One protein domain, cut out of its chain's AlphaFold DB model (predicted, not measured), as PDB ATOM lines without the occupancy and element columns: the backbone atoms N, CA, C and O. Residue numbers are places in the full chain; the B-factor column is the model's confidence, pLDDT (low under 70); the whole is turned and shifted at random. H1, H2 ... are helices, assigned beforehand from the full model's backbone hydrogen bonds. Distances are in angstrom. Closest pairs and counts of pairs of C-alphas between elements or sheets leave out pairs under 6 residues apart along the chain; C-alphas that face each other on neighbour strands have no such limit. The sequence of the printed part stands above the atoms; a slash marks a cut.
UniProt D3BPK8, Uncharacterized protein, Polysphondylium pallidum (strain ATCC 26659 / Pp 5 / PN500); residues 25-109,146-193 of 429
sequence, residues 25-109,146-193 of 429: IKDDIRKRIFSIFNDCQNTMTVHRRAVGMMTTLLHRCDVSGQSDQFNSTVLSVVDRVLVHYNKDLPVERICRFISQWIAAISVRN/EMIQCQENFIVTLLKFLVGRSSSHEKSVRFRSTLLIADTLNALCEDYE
ATOM      1  N   ILE A  25     283.030 149.179 378.233       68.94
ATOM      2  CA  ILE A  25     283.023 150.647 378.148       68.94
ATOM      3  C   ILE A  25     282.525 151.122 376.773       68.94
ATOM      4  O   ILE A  25     281.725 152.058 376.695       68.94
ATOM      5  N   LYS A  26     282.941 150.455 375.685       68.38
ATOM      6  CA  LYS A  26     282.438 150.738 374.329       68.38
ATOM      7  C   LYS A  26     280.920 150.581 374.236       68.38
ATOM      8  O   LYS A  26     280.254 151.436 373.649       68.38
ATOM      9  N   ASP A  27     280.376 149.532 374.846       77.19
ATOM     10  CA  ASP A  27     278.936 149.291 374.873       77.19
ATOM     11  C   ASP A  27     278.174 150.339 375.701       77.19
ATOM     12  O   ASP A  27     277.058 150.701 375.326       77.19
ATOM     13  N   ASP A  28     278.757 150.881 376.778       88.62
ATOM     14  CA  ASP A  28     278.122 151.941 377.584       88.62
ATOM     15  C   ASP A  28     278.000 153.268 376.814       88.62
ATOM     16  O   ASP A  28     276.916 153.853 376.751       88.62
ATOM     17  N   ILE A  29     279.076 153.722 376.158       91.06
ATOM     18  CA  ILE A  29     279.055 154.949 375.332       91.06
ATOM     19  C   ILE A  29     278.008 154.811 374.228       91.06
ATOM     20  O   ILE A  29     277.189 155.709 374.015       91.06
ATOM     21  N   ARG A  30     278.003 153.654 373.560       94.12
ATOM     22  CA  ARG A  30     277.076 153.371 372.470       94.12
ATOM     23  C   ARG A  30     275.621 153.431 372.915       94.12
ATOM     24  O   ARG A  30     274.809 154.078 372.255       94.12
ATOM     25  N   LYS A  31     275.298 152.799 374.046       94.69
ATOM     26  CA  LYS A  31     273.948 152.821 374.629       94.69
ATOM     27  C   LYS A  31     273.509 154.240 374.983       94.69
ATOM     28  O   LYS A  31     272.383 154.610 374.661       94.69
ATOM     29  N   ARG A  32     274.391 155.054 375.579       95.75
ATOM     30  CA  ARG A  32     274.084 156.456 375.919       95.75
ATOM     31  C   ARG A  32     273.780 157.294 374.680       95.75
ATOM     32  O   ARG A  32     272.754 157.966 374.655       95.75
ATOM     33  N   ILE A  33     274.625 157.218 373.649       97.31
ATOM     34  CA  ILE A  33     274.416 157.958 372.395       97.31
ATOM     35  C   ILE A  33     273.084 157.548 371.759       97.31
ATOM     36  O   ILE A  33     272.275 158.406 371.414       97.31
ATOM     37  N   PHE A  34     272.817 156.244 371.649       97.31
ATOM     38  CA  PHE A  34     271.570 155.753 371.059       97.31
ATOM     39  C   PHE A  34     270.332 156.142 371.862       97.31
ATOM     40  O   PHE A  34     269.323 156.472 371.251       97.31
ATOM     41  N   SER A  35     270.410 156.157 373.194       97.38
ATOM     42  CA  SER A  35     269.316 156.654 374.035       97.38
ATOM     43  C   SER A  35     269.004 158.115 373.717       97.38
ATOM     44  O   SER A  35     267.850 158.442 373.473       97.38
ATOM     45  N   ILE A  36     270.027 158.974 373.634       97.88
ATOM     46  CA  ILE A  36     269.833 160.399 373.339       97.88
ATOM     47  C   ILE A  36     269.172 160.586 371.965       97.88
ATOM     48  O   ILE A  36     268.179 161.298 371.849       97.88
ATOM     49  N   PHE A  37     269.674 159.912 370.926       98.06
ATOM     50  CA  PHE A  37     269.077 160.005 369.590       98.06
ATOM     51  C   PHE A  37     267.659 159.420 369.525       98.06
ATOM     52  O   PHE A  37     266.809 159.965 368.820       98.06
ATOM     53  N   ASN A  38     267.382 158.347 370.271       97.12
ATOM     54  CA  ASN A  38     266.043 157.774 370.368       97.12
ATOM     55  C   ASN A  38     265.053 158.734 371.043       97.12
ATOM     56  O   ASN A  38     263.896 158.797 370.646       97.12
ATOM     57  N   ASP A  39     265.487 159.516 372.025       97.00
ATOM     58  CA  ASP A  39     264.622 160.526 372.631       97.00
ATOM     59  C   ASP A  39     264.388 161.688 371.649       97.00
ATOM     60  O   ASP A  39     263.248 162.111 371.434       97.00
ATOM     61  N   CYS A  40     265.446 162.138 370.961       97.81
ATOM     62  CA  CYS A  40     265.379 163.223 369.978       97.81
ATOM     63  C   CYS A  40     264.507 162.910 368.752       97.81
ATOM     64  O   CYS A  40     263.914 163.832 368.192       97.81
ATOM     65  N   GLN A  41     264.406 161.648 368.317       96.50
ATOM     66  CA  GLN A  41     263.547 161.281 367.180       96.50
ATOM     67  C   GLN A  41     262.047 161.345 367.537       96.50
ATOM     68  O   GLN A  41     261.196 161.572 366.671       96.50
ATOM     69  N   ASN A  42     261.711 161.190 368.822       96.62
ATOM     70  CA  ASN A  42     260.330 161.165 369.302       96.62
ATOM     71  C   ASN A  42     259.757 162.568 369.539       96.62
ATOM     72  O   ASN A  42     258.579 162.789 369.260       96.62
ATOM     73  N   THR A  43     260.564 163.523 370.010       95.81
ATOM     74  CA  THR A  43     260.115 164.896 370.297       95.81
ATOM     75  C   THR A  43     261.248 165.918 370.188       95.81
ATOM     76  O   THR A  43     262.400 165.615 370.486       95.81
ATOM     77  N   MET A  44     260.919 167.154 369.794       95.06
ATOM     78  CA  MET A  44     261.868 168.276 369.781       95.06
ATOM     79  C   MET A  44     262.082 168.896 371.169       95.06
ATOM     80  O   MET A  44     263.120 169.504 371.415       95.06
ATOM     81  N   THR A  45     261.160 168.684 372.115       96.56
ATOM     82  CA  THR A  45     261.222 169.282 373.464       96.56
ATOM     83  C   THR A  45     262.473 168.882 374.252       96.56
ATOM     84  O   THR A  45     262.935 169.624 375.118       96.56
ATOM     85  N   VAL A  46     263.062 167.724 373.940       96.56
ATOM     86  CA  VAL A  46     264.273 167.221 374.604       96.56
ATOM     87  C   VAL A  46     265.570 167.725 373.972       96.56
ATOM     88  O   VAL A  46     266.621 167.579 374.595       96.56
ATOM     89  N   HIS A  47     265.528 168.331 372.777       96.94
ATOM     90  CA  HIS A  47     266.734 168.647 371.997       96.94
ATOM     91  C   HIS A  47     267.696 169.544 372.772       96.94
ATOM     92  O   HIS A  47     268.870 169.209 372.897       96.94
ATOM     93  N   ARG A  48     267.201 170.608 373.414       95.00
ATOM     94  CA  ARG A  48     268.038 171.520 374.216       95.00
ATOM     95  C   ARG A  48     268.806 170.799 375.330       95.00
ATOM     96  O   ARG A  48     269.980 171.078 375.563       95.00
ATOM     97  N   ARG A  49     268.159 169.857 376.024       96.81
ATOM     98  CA  ARG A  49     268.805 169.043 377.068       96.81
ATOM     99  C   ARG A  49     269.780 168.036 376.456       96.81
ATOM    100  O   ARG A  49     270.881 167.864 376.977       96.81
ATOM    101  N   ALA A  50     269.384 167.395 375.361       97.50
ATOM    102  CA  ALA A  50     270.194 166.431 374.631       97.50
ATOM    103  C   ALA A  50     271.494 167.047 374.091       97.50
ATOM    104  O   ALA A  50     272.531 166.397 374.166       97.50
ATOM    105  N   VAL A  51     271.463 168.306 373.637       96.75
ATOM    106  CA  VAL A  51     272.648 169.073 373.217       96.75
ATOM    107  C   VAL A  51     273.664 169.147 374.357       96.75
ATOM    108  O   VAL A  51     274.810 168.746 374.183       96.75
ATOM    109  N   GLY A  52     273.237 169.567 375.554       94.06
ATOM    110  CA  GLY A  52     274.118 169.620 376.726       94.06
ATOM    111  C   GLY A  52     274.690 168.247 377.092       94.06
ATOM    112  O   GLY A  52     275.892 168.113 377.303       94.06
ATOM    113  N   MET A  53     273.849 167.207 377.093       96.25
ATOM    114  CA  MET A  53     274.283 165.833 377.377       96.25
ATOM    115  C   MET A  53     275.303 165.316 376.357       96.25
ATOM    116  O   MET A  53     276.281 164.678 376.749       96.25
ATOM    117  N   MET A  54     275.088 165.587 375.069       97.12
ATOM    118  CA  MET A  54     275.972 165.134 374.000       97.12
ATOM    119  C   MET A  54     277.308 165.880 374.027       97.12
ATOM    120  O   MET A  54     278.353 165.248 373.899       97.12
ATOM    121  N   THR A  55     277.297 167.188 374.297       95.12
ATOM    122  CA  THR A  55     278.520 167.985 374.474       95.12
ATOM    123  C   THR A  55     279.332 167.508 375.677       95.12
ATOM    124  O   THR A  55     280.528 167.269 375.548       95.12
ATOM    125  N   THR A  56     278.708 167.279 376.838       94.00
ATOM    126  CA  THR A  56     279.421 166.716 377.999       94.00
ATOM    127  C   THR A  56     279.982 165.323 377.703       94.00
ATOM    128  O   THR A  56     281.082 164.992 378.150       94.00
ATOM    129  N   LEU A  57     279.246 164.494 376.956       95.75
ATOM    130  CA  LEU A  57     279.702 163.155 376.593       95.75
ATOM    131  C   LEU A  57     280.896 163.194 375.633       95.75
ATOM    132  O   LEU A  57     281.838 162.436 375.851       95.75
ATOM    133  N   LEU A  58     280.880 164.092 374.641       95.81
ATOM    134  CA  LEU A  58     282.000 164.342 373.731       95.81
ATOM    135  C   LEU A  58     283.282 164.643 374.526       95.81
ATOM    136  O   LEU A  58     284.261 163.912 374.395       95.81
ATOM    137  N   HIS A  59     283.232 165.617 375.441       92.75
ATOM    138  CA  HIS A  59     284.383 165.998 376.277       92.75
ATOM    139  C   HIS A  59     284.878 164.874 377.171       92.75
ATOM    140  O   HIS A  59     286.077 164.624 377.274       92.75
ATOM    141  N   ARG A  60     283.956 164.143 377.803       93.69
ATOM    142  CA  ARG A  60     284.328 163.003 378.647       93.69
ATOM    143  C   ARG A  60     285.041 161.921 377.839       93.69
ATOM    144  O   ARG A  60     285.996 161.321 378.333       93.69
ATOM    145  N   CYS A  61     284.554 161.640 376.632       94.38
ATOM    146  CA  CYS A  61     285.167 160.670 375.735       94.38
ATOM    147  C   CYS A  61     286.543 161.138 375.261       94.38
ATOM    148  O   CYS A  61     287.441 160.305 375.186       94.38
ATOM    149  N   ASP A  62     286.733 162.434 375.032       93.06
ATOM    150  CA  ASP A  62     288.020 162.997 374.624       93.06
ATOM    151  C   ASP A  62     289.094 162.875 375.701       93.06
ATOM    152  O   ASP A  62     290.122 162.234 375.483       93.06
ATOM    153  N   VAL A  63     288.783 163.320 376.920       91.62
ATOM    154  CA  VAL A  63     289.678 163.183 378.082       91.62
ATOM    155  C   VAL A  63     290.013 161.714 378.378       91.62
ATOM    156  O   VAL A  63     291.103 161.398 378.850       91.62
ATOM    157  N   SER A  64     289.093 160.793 378.080       91.75
ATOM    158  CA  SER A  64     289.287 159.352 378.298       91.75
ATOM    159  C   SER A  64     289.987 158.632 377.133       91.75
ATOM    160  O   SER A  64     290.132 157.408 377.189       91.75
ATOM    161  N   GLY A  65     290.377 159.337 376.062       92.00
ATOM    162  CA  GLY A  65     290.997 158.744 374.867       92.00
ATOM    163  C   GLY A  65     290.054 157.847 374.051       92.00
ATOM    164  O   GLY A  65     290.484 156.874 373.435       92.00
ATOM    165  N   GLN A  66     288.751 158.127 374.089       92.94
ATOM    166  CA  GLN A  66     287.672 157.343 373.471       92.94
ATOM    167  C   GLN A  66     286.940 158.112 372.356       92.94
ATOM    168  O   GLN A  66     285.851 157.696 371.942       92.94
ATOM    169  N   SER A  67     287.523 159.200 371.841       94.00
ATOM    170  CA  SER A  67     286.943 160.046 370.786       94.00
ATOM    171  C   SER A  67     286.573 159.245 369.535       94.00
ATOM    172  O   SER A  67     285.471 159.394 369.020       94.00
ATOM    173  N   ASP A  68     287.411 158.299 369.102       94.12
ATOM    174  CA  ASP A  68     287.121 157.458 367.928       94.12
ATOM    175  C   ASP A  68     285.857 156.606 368.102       94.12
ATOM    176  O   ASP A  68     285.059 156.431 367.174       94.12
ATOM    177  N   GLN A  69     285.641 156.075 369.308       93.94
ATOM    178  CA  GLN A  69     284.456 155.279 369.617       93.94
ATOM    179  C   GLN A  69     283.200 156.153 369.650       93.94
ATOM    180  O   GLN A  69     282.150 155.745 369.147       93.94
ATOM    181  N   PHE A  70     283.305 157.347 370.232       97.00
ATOM    182  CA  PHE A  70     282.228 158.330 370.233       97.00
ATOM    183  C   PHE A  70     281.871 158.734 368.793       97.00
ATOM    184  O   PHE A  70     280.732 158.534 368.365       97.00
ATOM    185  N   ASN A  71     282.867 159.172 368.017       97.12
ATOM    186  CA  ASN A  71     282.721 159.623 366.635       97.12
ATOM    187  C   ASN A  71     282.101 158.529 365.764       97.12
ATOM    188  O   ASN A  71     281.060 158.747 365.151       97.12
ATOM    189  N   SER A  72     282.671 157.320 365.756       97.06
ATOM    190  CA  SER A  72     282.135 156.202 364.963       97.06
ATOM    191  C   SER A  72     280.695 155.841 365.336       97.06
ATOM    192  O   SER A  72     279.897 155.504 364.461       97.06
ATOM    193  N   THR A  73     280.325 155.959 366.614       97.56
ATOM    194  CA  THR A  73     278.951 155.706 367.052       97.56
ATOM    195  C   THR A  73     277.997 156.783 366.550       97.56
ATOM    196  O   THR A  73     276.963 156.440 365.972       97.56
ATOM    197  N   VAL A  74     278.330 158.066 366.723       98.12
ATOM    198  CA  VAL A  74     277.502 159.173 366.223       98.12
ATOM    199  C   VAL A  74     277.361 159.085 364.705       98.12
ATOM    200  O   VAL A  74     276.242 159.084 364.195       98.12
ATOM    201  N   LEU A  75     278.469 158.906 363.983       98.19
ATOM    202  CA  LEU A  75     278.460 158.772 362.525       98.19
ATOM    203  C   LEU A  75     277.644 157.561 362.056       98.19
ATOM    204  O   LEU A  75     277.030 157.629 360.998       98.19
ATOM    205  N   SER A  76     277.555 156.481 362.844       97.50
ATOM    206  CA  SER A  76     276.671 155.350 362.522       97.50
ATOM    207  C   SER A  76     275.181 155.704 362.594       97.50
ATOM    208  O   SER A  76     274.383 155.140 361.845       97.50
ATOM    209  N   VAL A  77     274.791 156.639 363.470       96.94
ATOM    210  CA  VAL A  77     273.421 157.172 363.512       96.94
ATOM    211  C   VAL A  77     273.193 158.101 362.329       96.94
ATOM    212  O   VAL A  77     272.187 157.953 361.637       96.94
ATOM    213  N   VAL A  78     274.148 158.996 362.051       97.75
ATOM    214  CA  VAL A  78     274.097 159.884 360.881       97.75
ATOM    215  C   VAL A  78     273.923 159.059 359.606       97.75
ATOM    216  O   VAL A  78     273.005 159.330 358.844       97.75
ATOM    217  N   ASP A  79     274.708 157.997 359.407       97.00
ATOM    218  CA  ASP A  79     274.626 157.154 358.206       97.00
ATOM    219  C   ASP A  79     273.236 156.533 358.006       97.00
ATOM    220  O   ASP A  79     272.732 156.472 356.885       97.00
ATOM    221  N   ARG A  80     272.570 156.135 359.100       95.69
ATOM    222  CA  ARG A  80     271.189 155.629 359.056       95.69
ATOM    223  C   ARG A  80     270.187 156.705 358.669       95.69
ATOM    224  O   ARG A  80     269.207 156.384 358.023       95.69
ATOM    225  N   VAL A  81     270.417 157.959 359.041       95.88
ATOM    226  CA  VAL A  81     269.558 159.092 358.662       95.88
ATOM    227  C   VAL A  81     269.749 159.445 357.185       95.88
ATOM    228  O   VAL A  81     268.778 159.760 356.497       95.88
ATOM    229  N   LEU A  82     270.976 159.331 356.663       97.56
ATOM    230  CA  LEU A  82     271.301 159.720 355.287       97.56
ATOM    231  C   LEU A  82     270.518 158.940 354.223       97.56
ATOM    232  O   LEU A  82     270.259 159.478 353.149       97.56
ATOM    233  N   VAL A  83     270.128 157.690 354.486       96.75
ATOM    234  CA  VAL A  83     269.442 156.858 353.480       96.75
ATOM    235  C   VAL A  83     267.970 157.235 353.268       96.75
ATOM    236  O   VAL A  83     267.366 156.782 352.292       96.75
ATOM    237  N   HIS A  84     267.400 158.107 354.105       94.44
ATOM    238  CA  HIS A  84     265.997 158.522 354.028       94.44
ATOM    239  C   HIS A  84     265.819 159.795 353.194       94.44
ATOM    240  O   HIS A  84     266.208 160.894 353.594       94.44
ATOM    241  N   TYR A  85     265.191 159.658 352.022       91.12
ATOM    242  CA  TYR A  85     264.884 160.805 351.157       91.12
ATOM    243  C   TYR A  85     263.650 161.589 351.617       91.12
ATOM    244  O   TYR A  85     263.619 162.811 351.513       91.12
ATOM    245  N   ASN A  86     262.629 160.884 352.102       89.81
ATOM    246  CA  ASN A  86     261.343 161.480 352.444       89.81
ATOM    247  C   ASN A  86     261.432 162.287 353.743       89.81
ATOM    248  O   ASN A  86     262.316 162.057 354.571       89.81
ATOM    249  N   LYS A  87     260.496 163.227 353.916       88.31
ATOM    250  CA  LYS A  87     260.370 164.077 355.110       88.31
ATOM    251  C   LYS A  87     259.720 163.325 356.275       88.31
ATOM    252  O   LYS A  87     258.688 163.739 356.800       88.31
ATOM    253  N   ASP A  88     260.305 162.196 356.655       92.75
ATOM    254  CA  ASP A  88     259.834 161.410 357.790       92.75
ATOM    255  C   ASP A  88     260.133 162.179 359.085       92.75
ATOM    256  O   ASP A  88     261.287 162.502 359.368       92.75
ATOM    257  N   LEU A  89     259.102 162.468 359.887       94.62
ATOM    258  CA  LEU A  89     259.232 163.293 361.098       94.62
ATOM    259  C   LEU A  89     260.387 162.867 362.029       94.62
ATOM    260  O   LEU A  89     261.129 163.751 362.463       94.62
ATOM    261  N   PRO A  90     260.606 161.568 362.332       96.00
ATOM    262  CA  PRO A  90     261.728 161.155 363.176       96.00
ATOM    263  C   PRO A  90     263.095 161.500 362.570       96.00
ATOM    264  O   PRO A  90     263.991 161.950 363.281       96.00
ATOM    265  N   VAL A  91     263.240 161.344 361.251       95.81
ATOM    266  CA  VAL A  91     264.473 161.641 360.505       95.81
ATOM    267  C   VAL A  91     264.740 163.144 360.515       95.81
ATOM    268  O   VAL A  91     265.845 163.562 360.849       95.81
ATOM    269  N   GLU A  92     263.720 163.963 360.233       96.06
ATOM    270  CA  GLU A  92     263.836 165.428 360.267       96.06
ATOM    271  C   GLU A  92     264.219 165.939 361.658       96.06
ATOM    272  O   GLU A  92     265.067 166.821 361.788       96.06
ATOM    273  N   ARG A  93     263.649 165.356 362.718       97.12
ATOM    274  CA  ARG A  93     264.010 165.705 364.098       97.12
ATOM    275  C   ARG A  93     265.456 165.353 364.414       97.12
ATOM    276  O   ARG A  93     266.127 166.152 365.059       97.12
ATOM    277  N   ILE A  94     265.957 164.205 363.954       97.50
ATOM    278  CA  ILE A  94     267.369 163.861 364.147       97.50
ATOM    279  C   ILE A  94     268.275 164.825 363.367       97.50
ATOM    280  O   ILE A  94     269.249 165.304 363.939       97.50
ATOM    281  N   CYS A  95     267.957 165.149 362.107       96.62
ATOM    282  CA  CYS A  95     268.707 166.151 361.340       96.62
ATOM    283  C   CYS A  95     268.752 167.495 362.077       96.62
ATOM    284  O   CYS A  95     269.836 168.016 362.311       96.62
ATOM    285  N   ARG A  96     267.597 168.002 362.535       96.25
ATOM    286  CA  ARG A  96     267.515 169.245 363.319       96.25
ATOM    287  C   ARG A  96     268.332 169.179 364.605       96.25
ATOM    288  O   ARG A  96     269.040 170.130 364.909       96.25
ATOM    289  N   PHE A  97     268.270 168.067 365.336       98.00
ATOM    290  CA  PHE A  97     269.074 167.876 366.542       98.00
ATOM    291  C   PHE A  97     270.577 167.932 366.238       98.00
ATOM    292  O   PHE A  97     271.314 168.592 366.967       98.00
ATOM    293  N   ILE A  98     271.032 167.279 365.161       97.56
ATOM    294  CA  ILE A  98     272.435 167.339 364.727       97.56
ATOM    295  C   ILE A  98     272.816 168.788 364.424       97.56
ATOM    296  O   ILE A  98     273.791 169.271 364.988       97.56
ATOM    297  N   SER A  99     272.031 169.501 363.611       95.31
ATOM    298  CA  SER A  99     272.315 170.893 363.244       95.31
ATOM    299  C   SER A  99     272.332 171.822 364.468       95.31
ATOM    300  O   SER A  99     273.249 172.627 364.608       95.31
ATOM    301  N   GLN A 100     271.402 171.658 365.419       95.00
ATOM    302  CA  GLN A 100     271.386 172.410 366.684       95.00
ATOM    303  C   GLN A 100     272.590 172.097 367.573       95.00
ATOM    304  O   GLN A 100     273.153 172.995 368.197       95.00
ATOM    305  N   TRP A 101     272.990 170.827 367.654       96.31
ATOM    306  CA  TRP A 101     274.148 170.441 368.446       96.31
ATOM    307  C   TRP A 101     275.438 170.985 367.837       96.31
ATOM    308  O   TRP A 101     276.243 171.555 368.570       96.31
ATOM    309  N   ILE A 102     275.593 170.888 366.513       95.06
ATOM    310  CA  ILE A 102     276.714 171.478 365.781       95.06
ATOM    311  C   ILE A 102     276.758 172.989 365.989       95.06
ATOM    312  O   ILE A 102     277.811 173.489 366.366       95.06
ATOM    313  N   ALA A 103     275.638 173.701 365.855       92.38
ATOM    314  CA  ALA A 103     275.567 175.128 366.171       92.38
ATOM    315  C   ALA A 103     276.037 175.419 367.603       92.38
ATOM    316  O   ALA A 103     276.913 176.252 367.806       92.38
ATOM    317  N   ALA A 104     275.557 174.665 368.594       91.00
ATOM    318  CA  ALA A 104     275.937 174.870 369.990       91.00
ATOM    319  C   ALA A 104     277.435 174.656 370.281       91.00
ATOM    320  O   ALA A 104     277.945 175.246 371.231       91.00
ATOM    321  N   ILE A 105     278.132 173.812 369.511       91.25
ATOM    322  CA  ILE A 105     279.572 173.557 369.689       91.25
ATOM    323  C   ILE A 105     280.470 174.321 368.706       91.25
ATOM    324  O   ILE A 105     281.673 174.383 368.930       91.25
ATOM    325  N   SER A 106     279.908 174.885 367.632       86.06
ATOM    326  CA  SER A 106     280.645 175.674 366.628       86.06
ATOM    327  C   SER A 106     280.835 177.129 367.058       86.06
ATOM    328  O   SER A 106     281.739 177.802 366.568       86.06
ATOM    329  N   VAL A 107     280.023 177.614 368.007       65.75
ATOM    330  CA  VAL A 107     280.207 178.926 368.636       65.75
ATOM    331  C   VAL A 107     281.444 178.879 369.537       65.75
ATOM    332  O   VAL A 107     281.367 178.594 370.734       65.75
ATOM    333  N   ARG A 108     282.615 179.187 368.978       52.00
ATOM    334  CA  ARG A 108     283.761 179.619 369.784       52.00
ATOM    335  C   ARG A 108     283.364 180.897 370.542       52.00
ATOM    336  O   ARG A 108     283.287 181.976 369.974       52.00
ATOM    337  N   ASN A 109     283.101 180.757 371.840       52.94
ATOM    338  CA  ASN A 109     283.340 181.755 372.899       52.94
ATOM    339  C   ASN A 109     284.422 182.773 372.468       52.94
ATOM    340  O   ASN A 109     285.515 182.342 372.120       52.94
ATOM    341  N   GLU A 146     291.122 173.238 375.527       86.62
ATOM    342  CA  GLU A 146     291.057 171.809 375.192       86.62
ATOM    343  C   GLU A 146     289.641 171.394 374.770       86.62
ATOM    344  O   GLU A 146     289.463 170.627 373.824       86.62
ATOM    345  N   MET A 147     288.627 171.953 375.436       87.12
ATOM    346  CA  MET A 147     287.219 171.742 375.109       87.12
ATOM    347  C   MET A 147     286.880 172.288 373.712       87.12
ATOM    348  O   MET A 147     286.188 171.619 372.945       87.12
ATOM    349  N   ILE A 148     287.415 173.455 373.342       88.00
ATOM    350  CA  ILE A 148     287.248 174.011 371.990       88.00
ATOM    351  C   ILE A 148     287.877 173.074 370.958       88.00
ATOM    352  O   ILE A 148     287.206 172.650 370.018       88.00
ATOM    353  N   GLN A 149     289.132 172.669 371.166       90.62
ATOM    354  CA  GLN A 149     289.834 171.792 370.229       90.62
ATOM    355  C   GLN A 149     289.105 170.454 370.023       90.62
ATOM    356  O   GLN A 149     289.016 169.953 368.900       90.62
ATOM    357  N   CYS A 150     288.551 169.878 371.092       93.06
ATOM    358  CA  CYS A 150     287.752 168.656 371.024       93.06
ATOM    359  C   CYS A 150     286.509 168.820 370.126       93.06
ATOM    360  O   CYS A 150     286.237 167.970 369.271       93.06
ATOM    361  N   GLN A 151     285.775 169.928 370.280       93.56
ATOM    362  CA  GLN A 151     284.595 170.239 369.465       93.56
ATOM    363  C   GLN A 151     284.955 170.388 367.989       93.56
ATOM    364  O   GLN A 151     284.292 169.814 367.124       93.56
ATOM    365  N   GLU A 152     286.051 171.080 367.697       92.81
ATOM    366  CA  GLU A 152     286.530 171.275 366.329       92.81
ATOM    367  C   GLU A 152     286.952 169.978 365.660       92.81
ATOM    368  O   GLU A 152     286.575 169.717 364.517       92.81
ATOM    369  N   ASN A 153     287.671 169.123 366.388       94.62
ATOM    370  CA  ASN A 153     288.066 167.810 365.891       94.62
ATOM    371  C   ASN A 153     286.839 166.979 365.489       94.62
ATOM    372  O   ASN A 153     286.860 166.287 364.463       94.62
ATOM    373  N   PHE A 154     285.750 167.063 366.261       96.88
ATOM    374  CA  PHE A 154     284.495 166.402 365.917       96.88
ATOM    375  C   PHE A 154     283.831 167.012 364.674       96.88
ATOM    376  O   PHE A 154     283.472 166.259 363.766       96.88
ATOM    377  N   ILE A 155     283.714 168.343 364.586       96.00
ATOM    378  CA  ILE A 155     283.128 169.038 363.422       96.00
ATOM    379  C   ILE A 155     283.881 168.673 362.137       96.00
ATOM    380  O   ILE A 155     283.270 168.270 361.146       96.00
ATOM    381  N   VAL A 156     285.216 168.722 362.165       96.06
ATOM    382  CA  VAL A 156     286.071 168.335 361.033       96.06
ATOM    383  C   VAL A 156     285.857 166.869 360.652       96.06
ATOM    384  O   VAL A 156     285.763 166.535 359.468       96.06
ATOM    385  N   THR A 157     285.750 165.980 361.643       97.69
ATOM    386  CA  THR A 157     285.481 164.552 361.416       97.69
ATOM    387  C   THR A 157     284.116 164.336 360.757       97.69
ATOM    388  O   THR A 157     284.007 163.561 359.802       97.69
ATOM    389  N   LEU A 158     283.084 165.049 361.217       98.06
ATOM    390  CA  LEU A 158     281.745 165.010 360.636       98.06
ATOM    391  C   LEU A 158     281.740 165.535 359.196       98.06
ATOM    392  O   LEU A 158     281.206 164.863 358.314       98.06
ATOM    393  N   LEU A 159     282.368 166.682 358.928       97.62
ATOM    394  CA  LEU A 159     282.455 167.251 357.581       97.62
ATOM    395  C   LEU A 159     283.144 166.294 356.608       97.62
ATOM    396  O   LEU A 159     282.594 166.011 355.544       97.62
ATOM    397  N   LYS A 160     284.295 165.720 356.983       97.88
ATOM    398  CA  LYS A 160     284.996 164.717 356.161       97.88
ATOM    399  C   LYS A 160     284.103 163.516 355.851       97.88
ATOM    400  O   LYS A 160     284.042 163.064 354.705       97.88
ATOM    401  N   PHE A 161     283.375 163.022 356.853       98.38
ATOM    402  CA  PHE A 161     282.425 161.928 356.674       98.38
ATOM    403  C   PHE A 161     281.306 162.294 355.687       98.38
ATOM    404  O   PHE A 161     281.052 161.547 354.739       98.38
ATOM    405  N   LEU A 162     280.659 163.448 355.868       98.44
ATOM    406  CA  LEU A 162     279.555 163.891 355.016       98.44
ATOM    407  C   LEU A 162     280.014 164.176 353.581       98.44
ATOM    408  O   LEU A 162     279.328 163.777 352.638       98.44
ATOM    409  N   VAL A 163     281.187 164.789 353.397       97.75
ATOM    410  CA  VAL A 163     281.794 165.017 352.076       97.75
ATOM    411  C   VAL A 163     281.977 163.688 351.346       97.75
ATOM    412  O   VAL A 163     281.530 163.561 350.204       97.75
ATOM    413  N   GLY A 164     282.510 162.659 352.013       97.50
ATOM    414  CA  GLY A 164     282.609 161.317 351.434       97.50
ATOM    415  C   GLY A 164     281.245 160.743 351.022       97.50
ATOM    416  O   GLY A 164     281.086 160.228 349.914       97.50
ATOM    417  N   ARG A 165     280.223 160.889 351.874       97.94
ATOM    418  CA  ARG A 165     278.863 160.383 351.604       97.94
ATOM    419  C   ARG A 165     278.141 161.138 350.488       97.94
ATOM    420  O   ARG A 165     277.365 160.530 349.750       97.94
ATOM    421  N   SER A 166     278.443 162.417 350.285       97.50
ATOM    422  CA  SER A 166     277.836 163.239 349.228       97.50
ATOM    423  C   SER A 166     278.160 162.782 347.801       97.50
ATOM    424  O   SER A 166     277.471 163.156 346.847       97.50
ATOM    425  N   SER A 167     279.157 161.907 347.644       95.62
ATOM    426  CA  SER A 167     279.508 161.265 346.370       95.62
ATOM    427  C   SER A 167     278.756 159.952 346.105       95.62
ATOM    428  O   SER A 167     278.991 159.310 345.087       95.62
ATOM    429  N   SER A 168     277.831 159.549 346.982       97.38
ATOM    430  CA  SER A 168     277.057 158.311 346.835       97.38
ATOM    431  C   SER A 168     276.204 158.263 345.556       97.38
ATOM    432  O   SER A 168     275.659 159.269 345.094       97.38
ATOM    433  N   HIS A 169     275.999 157.061 345.014       96.00
ATOM    434  CA  HIS A 169     275.034 156.828 343.933       96.00
ATOM    435  C   HIS A 169     273.578 157.001 344.396       96.00
ATOM    436  O   HIS A 169     272.713 157.353 343.588       96.00
ATOM    437  N   GLU A 170     273.315 156.852 345.696       97.50
ATOM    438  CA  GLU A 170     271.980 156.991 346.275       97.50
ATOM    439  C   GLU A 170     271.560 158.452 346.428       97.50
ATOM    440  O   GLU A 170     272.240 159.262 347.064       97.50
ATOM    441  N   LYS A 171     270.393 158.792 345.872       96.94
ATOM    442  CA  LYS A 171     269.879 160.171 345.880       96.94
ATOM    443  C   LYS A 171     269.614 160.710 347.286       96.94
ATOM    444  O   LYS A 171     269.856 161.889 347.529       96.94
ATOM    445  N   SER A 172     269.131 159.859 348.194       97.19
ATOM    446  CA  SER A 172     268.868 160.213 349.592       97.19
ATOM    447  C   SER A 172     270.146 160.627 350.293       97.19
ATOM    448  O   SER A 172     270.218 161.724 350.841       97.19
ATOM    449  N   VAL A 173     271.176 159.791 350.164       98.31
ATOM    450  CA  VAL A 173     272.473 160.002 350.800       98.31
ATOM    451  C   VAL A 173     273.109 161.288 350.294       98.31
ATOM    452  O   VAL A 173     273.556 162.091 351.111       98.31
ATOM    453  N   ARG A 174     273.094 161.542 348.977       98.19
ATOM    454  CA  ARG A 174     273.597 162.810 348.427       98.19
ATOM    455  C   ARG A 174     272.847 164.011 348.989       98.19
ATOM    456  O   ARG A 174     273.478 164.921 349.503       98.19
ATOM    457  N   PHE A 175     271.516 163.987 348.953       98.06
ATOM    458  CA  PHE A 175     270.701 165.087 349.459       98.06
ATOM    459  C   PHE A 175     270.941 165.366 350.945       98.06
ATOM    460  O   PHE A 175     271.275 166.490 351.310       98.06
ATOM    461  N   ARG A 176     270.824 164.345 351.801       97.88
ATOM    462  CA  ARG A 176     270.959 164.495 353.255       97.88
ATOM    463  C   ARG A 176     272.371 164.877 353.679       97.88
ATOM    464  O   ARG A 176     272.528 165.665 354.603       97.88
ATOM    465  N   SER A 177     273.395 164.353 353.005       98.25
ATOM    466  CA  SER A 177     274.776 164.736 353.312       98.25
ATOM    467  C   SER A 177     275.057 166.178 352.904       98.25
ATOM    468  O   SER A 177     275.597 166.913 353.718       98.25
ATOM    469  N   THR A 178     274.633 166.626 351.715       98.31
ATOM    470  CA  THR A 178     274.756 168.043 351.324       98.31
ATOM    471  C   THR A 178     273.952 168.955 352.254       98.31
ATOM    472  O   THR A 178     274.424 170.039 352.578       98.31
ATOM    473  N   LEU A 179     272.790 168.501 352.742       97.25
ATOM    474  CA  LEU A 179     271.980 169.233 353.723       97.25
ATOM    475  C   LEU A 179     272.745 169.469 355.017       97.25
ATOM    476  O   LEU A 179     272.969 170.613 355.394       97.25
ATOM    477  N   LEU A 180     273.226 168.391 355.633       98.06
ATOM    478  CA  LEU A 180     273.985 168.486 356.875       98.06
ATOM    479  C   LEU A 180     275.319 169.223 356.695       98.06
ATOM    480  O   LEU A 180     275.771 169.865 357.639       98.06
ATOM    481  N   ILE A 181     275.944 169.171 355.510       97.94
ATOM    482  CA  ILE A 181     277.123 170.001 355.216       97.94
ATOM    483  C   ILE A 181     276.744 171.478 355.254       97.94
ATOM    484  O   ILE A 181     277.435 172.231 355.928       97.94
ATOM    485  N   ALA A 182     275.673 171.902 354.579       96.75
ATOM    486  CA  ALA A 182     275.301 173.316 354.589       96.75
ATOM    487  C   ALA A 182     274.914 173.789 355.992       96.75
ATOM    488  O   ALA A 182     275.345 174.857 356.401       96.75
ATOM    489  N   ASP A 183     274.159 172.982 356.741       95.12
ATOM    490  CA  ASP A 183     273.795 173.300 358.125       95.12
ATOM    491  C   ASP A 183     275.043 173.435 359.006       95.12
ATOM    492  O   ASP A 183     275.147 174.366 359.800       95.12
ATOM    493  N   THR A 184     276.020 172.539 358.828       95.44
ATOM    494  CA  THR A 184     277.304 172.612 359.537       95.44
ATOM    495  C   THR A 184     278.074 173.865 359.138       95.44
ATOM    496  O   THR A 184     278.570 174.567 360.007       95.44
ATOM    497  N   LEU A 185     278.149 174.180 357.843       94.12
ATOM    498  CA  LEU A 185     278.815 175.387 357.366       94.12
ATOM    499  C   LEU A 185     278.133 176.646 357.891       94.12
ATOM    500  O   LEU A 185     278.829 177.534 358.347       94.12
ATOM    501  N   ASN A 186     276.806 176.727 357.903       91.31
ATOM    502  CA  ASN A 186     276.077 177.887 358.424       91.31
ATOM    503  C   ASN A 186     276.221 178.054 359.943       91.31
ATOM    504  O   ASN A 186     276.090 179.162 360.447       91.31
ATOM    505  N   ALA A 187     276.503 176.969 360.666       91.12
ATOM    506  CA  ALA A 187     276.738 176.986 362.106       91.12
ATOM    507  C   ALA A 187     278.139 177.483 362.511       91.12
ATOM    508  O   ALA A 187     278.328 177.883 363.660       91.12
ATOM    509  N   LEU A 188     279.127 177.426 361.614       90.44
ATOM    510  CA  LEU A 188     280.489 177.894 361.894       90.44
ATOM    511  C   LEU A 188     280.549 179.429 361.926       90.44
ATOM    512  O   LEU A 188     279.776 180.099 361.244       90.44
ATOM    513  N   CYS A 189     281.497 180.011 362.659       86.50
ATOM    514  CA  CYS A 189     281.745 181.455 362.608       86.50
ATOM    515  C   CYS A 189     282.249 181.894 361.220       86.50
ATOM    516  O   CYS A 189     282.783 181.077 360.465       86.50
ATOM    517  N   GLU A 190     282.037 183.158 360.842       82.25
ATOM    518  CA  GLU A 190     282.435 183.688 359.523       82.25
ATOM    519  C   GLU A 190     283.944 183.578 359.275       82.25
ATOM    520  O   GLU A 190     284.357 183.240 358.170       82.25
ATOM    521  N   ASP A 191     284.741 183.762 360.327       82.50
ATOM    522  CA  ASP A 191     286.203 183.693 360.367       82.50
ATOM    523  C   ASP A 191     286.753 182.278 360.636       82.50
ATOM    524  O   ASP A 191     287.926 182.119 360.972       82.50
ATOM    525  N   TYR A 192     285.929 181.230 360.507       87.56
ATOM    526  CA  TYR A 192     286.388 179.855 360.695       87.56
ATOM    527  C   TYR A 192     287.454 179.475 359.656       87.56
ATOM    528  O   TYR A 192     287.188 179.425 358.452       87.56
ATOM    529  N   GLU A 193     288.648 179.127 360.133       87.06
ATOM    530  CA  GLU A 193     289.760 178.702 359.288       87.06
ATOM    531  C   GLU A 193     289.731 177.190 359.047       87.06
ATOM    532  O   GLU A 193     289.845 176.373 359.965       87.06
TER     533      GLU A 193
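AT A GLANCE: This is residues 25 to 109 and 146 to 193 of the 429 residues of an uncharacterized protein of Polysphondylium pallidum (strain ATCC 26659 / Pp 5 / PN500) (UniProt D3BPK8). Six helices form a rounded up-and-down bundle, each running against the one before it: H3 and H4 lie in the middle, with H1 and H2 towards one side and the hairpin of H5 and H6 on the side away from H1. The printed part has 133 residues, with helices H1 to H6 in chain order and no named strand; the class is all helix. It is compact, with a radius of gyration of the C-alphas of 14.1 A and spans of 38 by 34 by 26 A.

IN THESE COORDINATES: H1, residues 25 to 42, begins at C-alpha 25 (283.023, 150.647, 378.148) and is 26.5 A long. H2 is residues 47 to 63, H3 67 to 82, and H4 89 to 106, 25.3 A. H5, residues 146 to 165, is longest at 28.9 A. H6, residues 171 to 187, ends at C-alpha 187 (276.738, 176.986, 362.106).

HOW THE PARTS SIT: H3 and H4 are the hub, touching five helices each. Residues 37 to 42 of H1 touch H4 at a steep tilt of 63 degrees, the closest C-alphas being Gln 41 and Pro 90, 4.4 A. H2 touches H4, closest C-alphas Val 51 and Trp 101, 5.2 A. H5 and H6, a helical hairpin, touch at a shallow tilt of 28 degrees, closest C-alphas Leu 162 and Ser 177, 5.1 A. H1 is apart from H5 and H6. Every O i to N i+4 pair is within hydrogen-bond range in H3, H4, H5 and H6; H1 has 13 of 14, H2 12 of 13.

THE WHOLE: Residues 110 to 145 are not printed; C-alphas 109 and 146 are 12.8 A apart across the cut. Of the links printed whole, H3 to H4 is short and the others are tight. Residues 25 to 26 and 107 to 109 have pLDDT under 70.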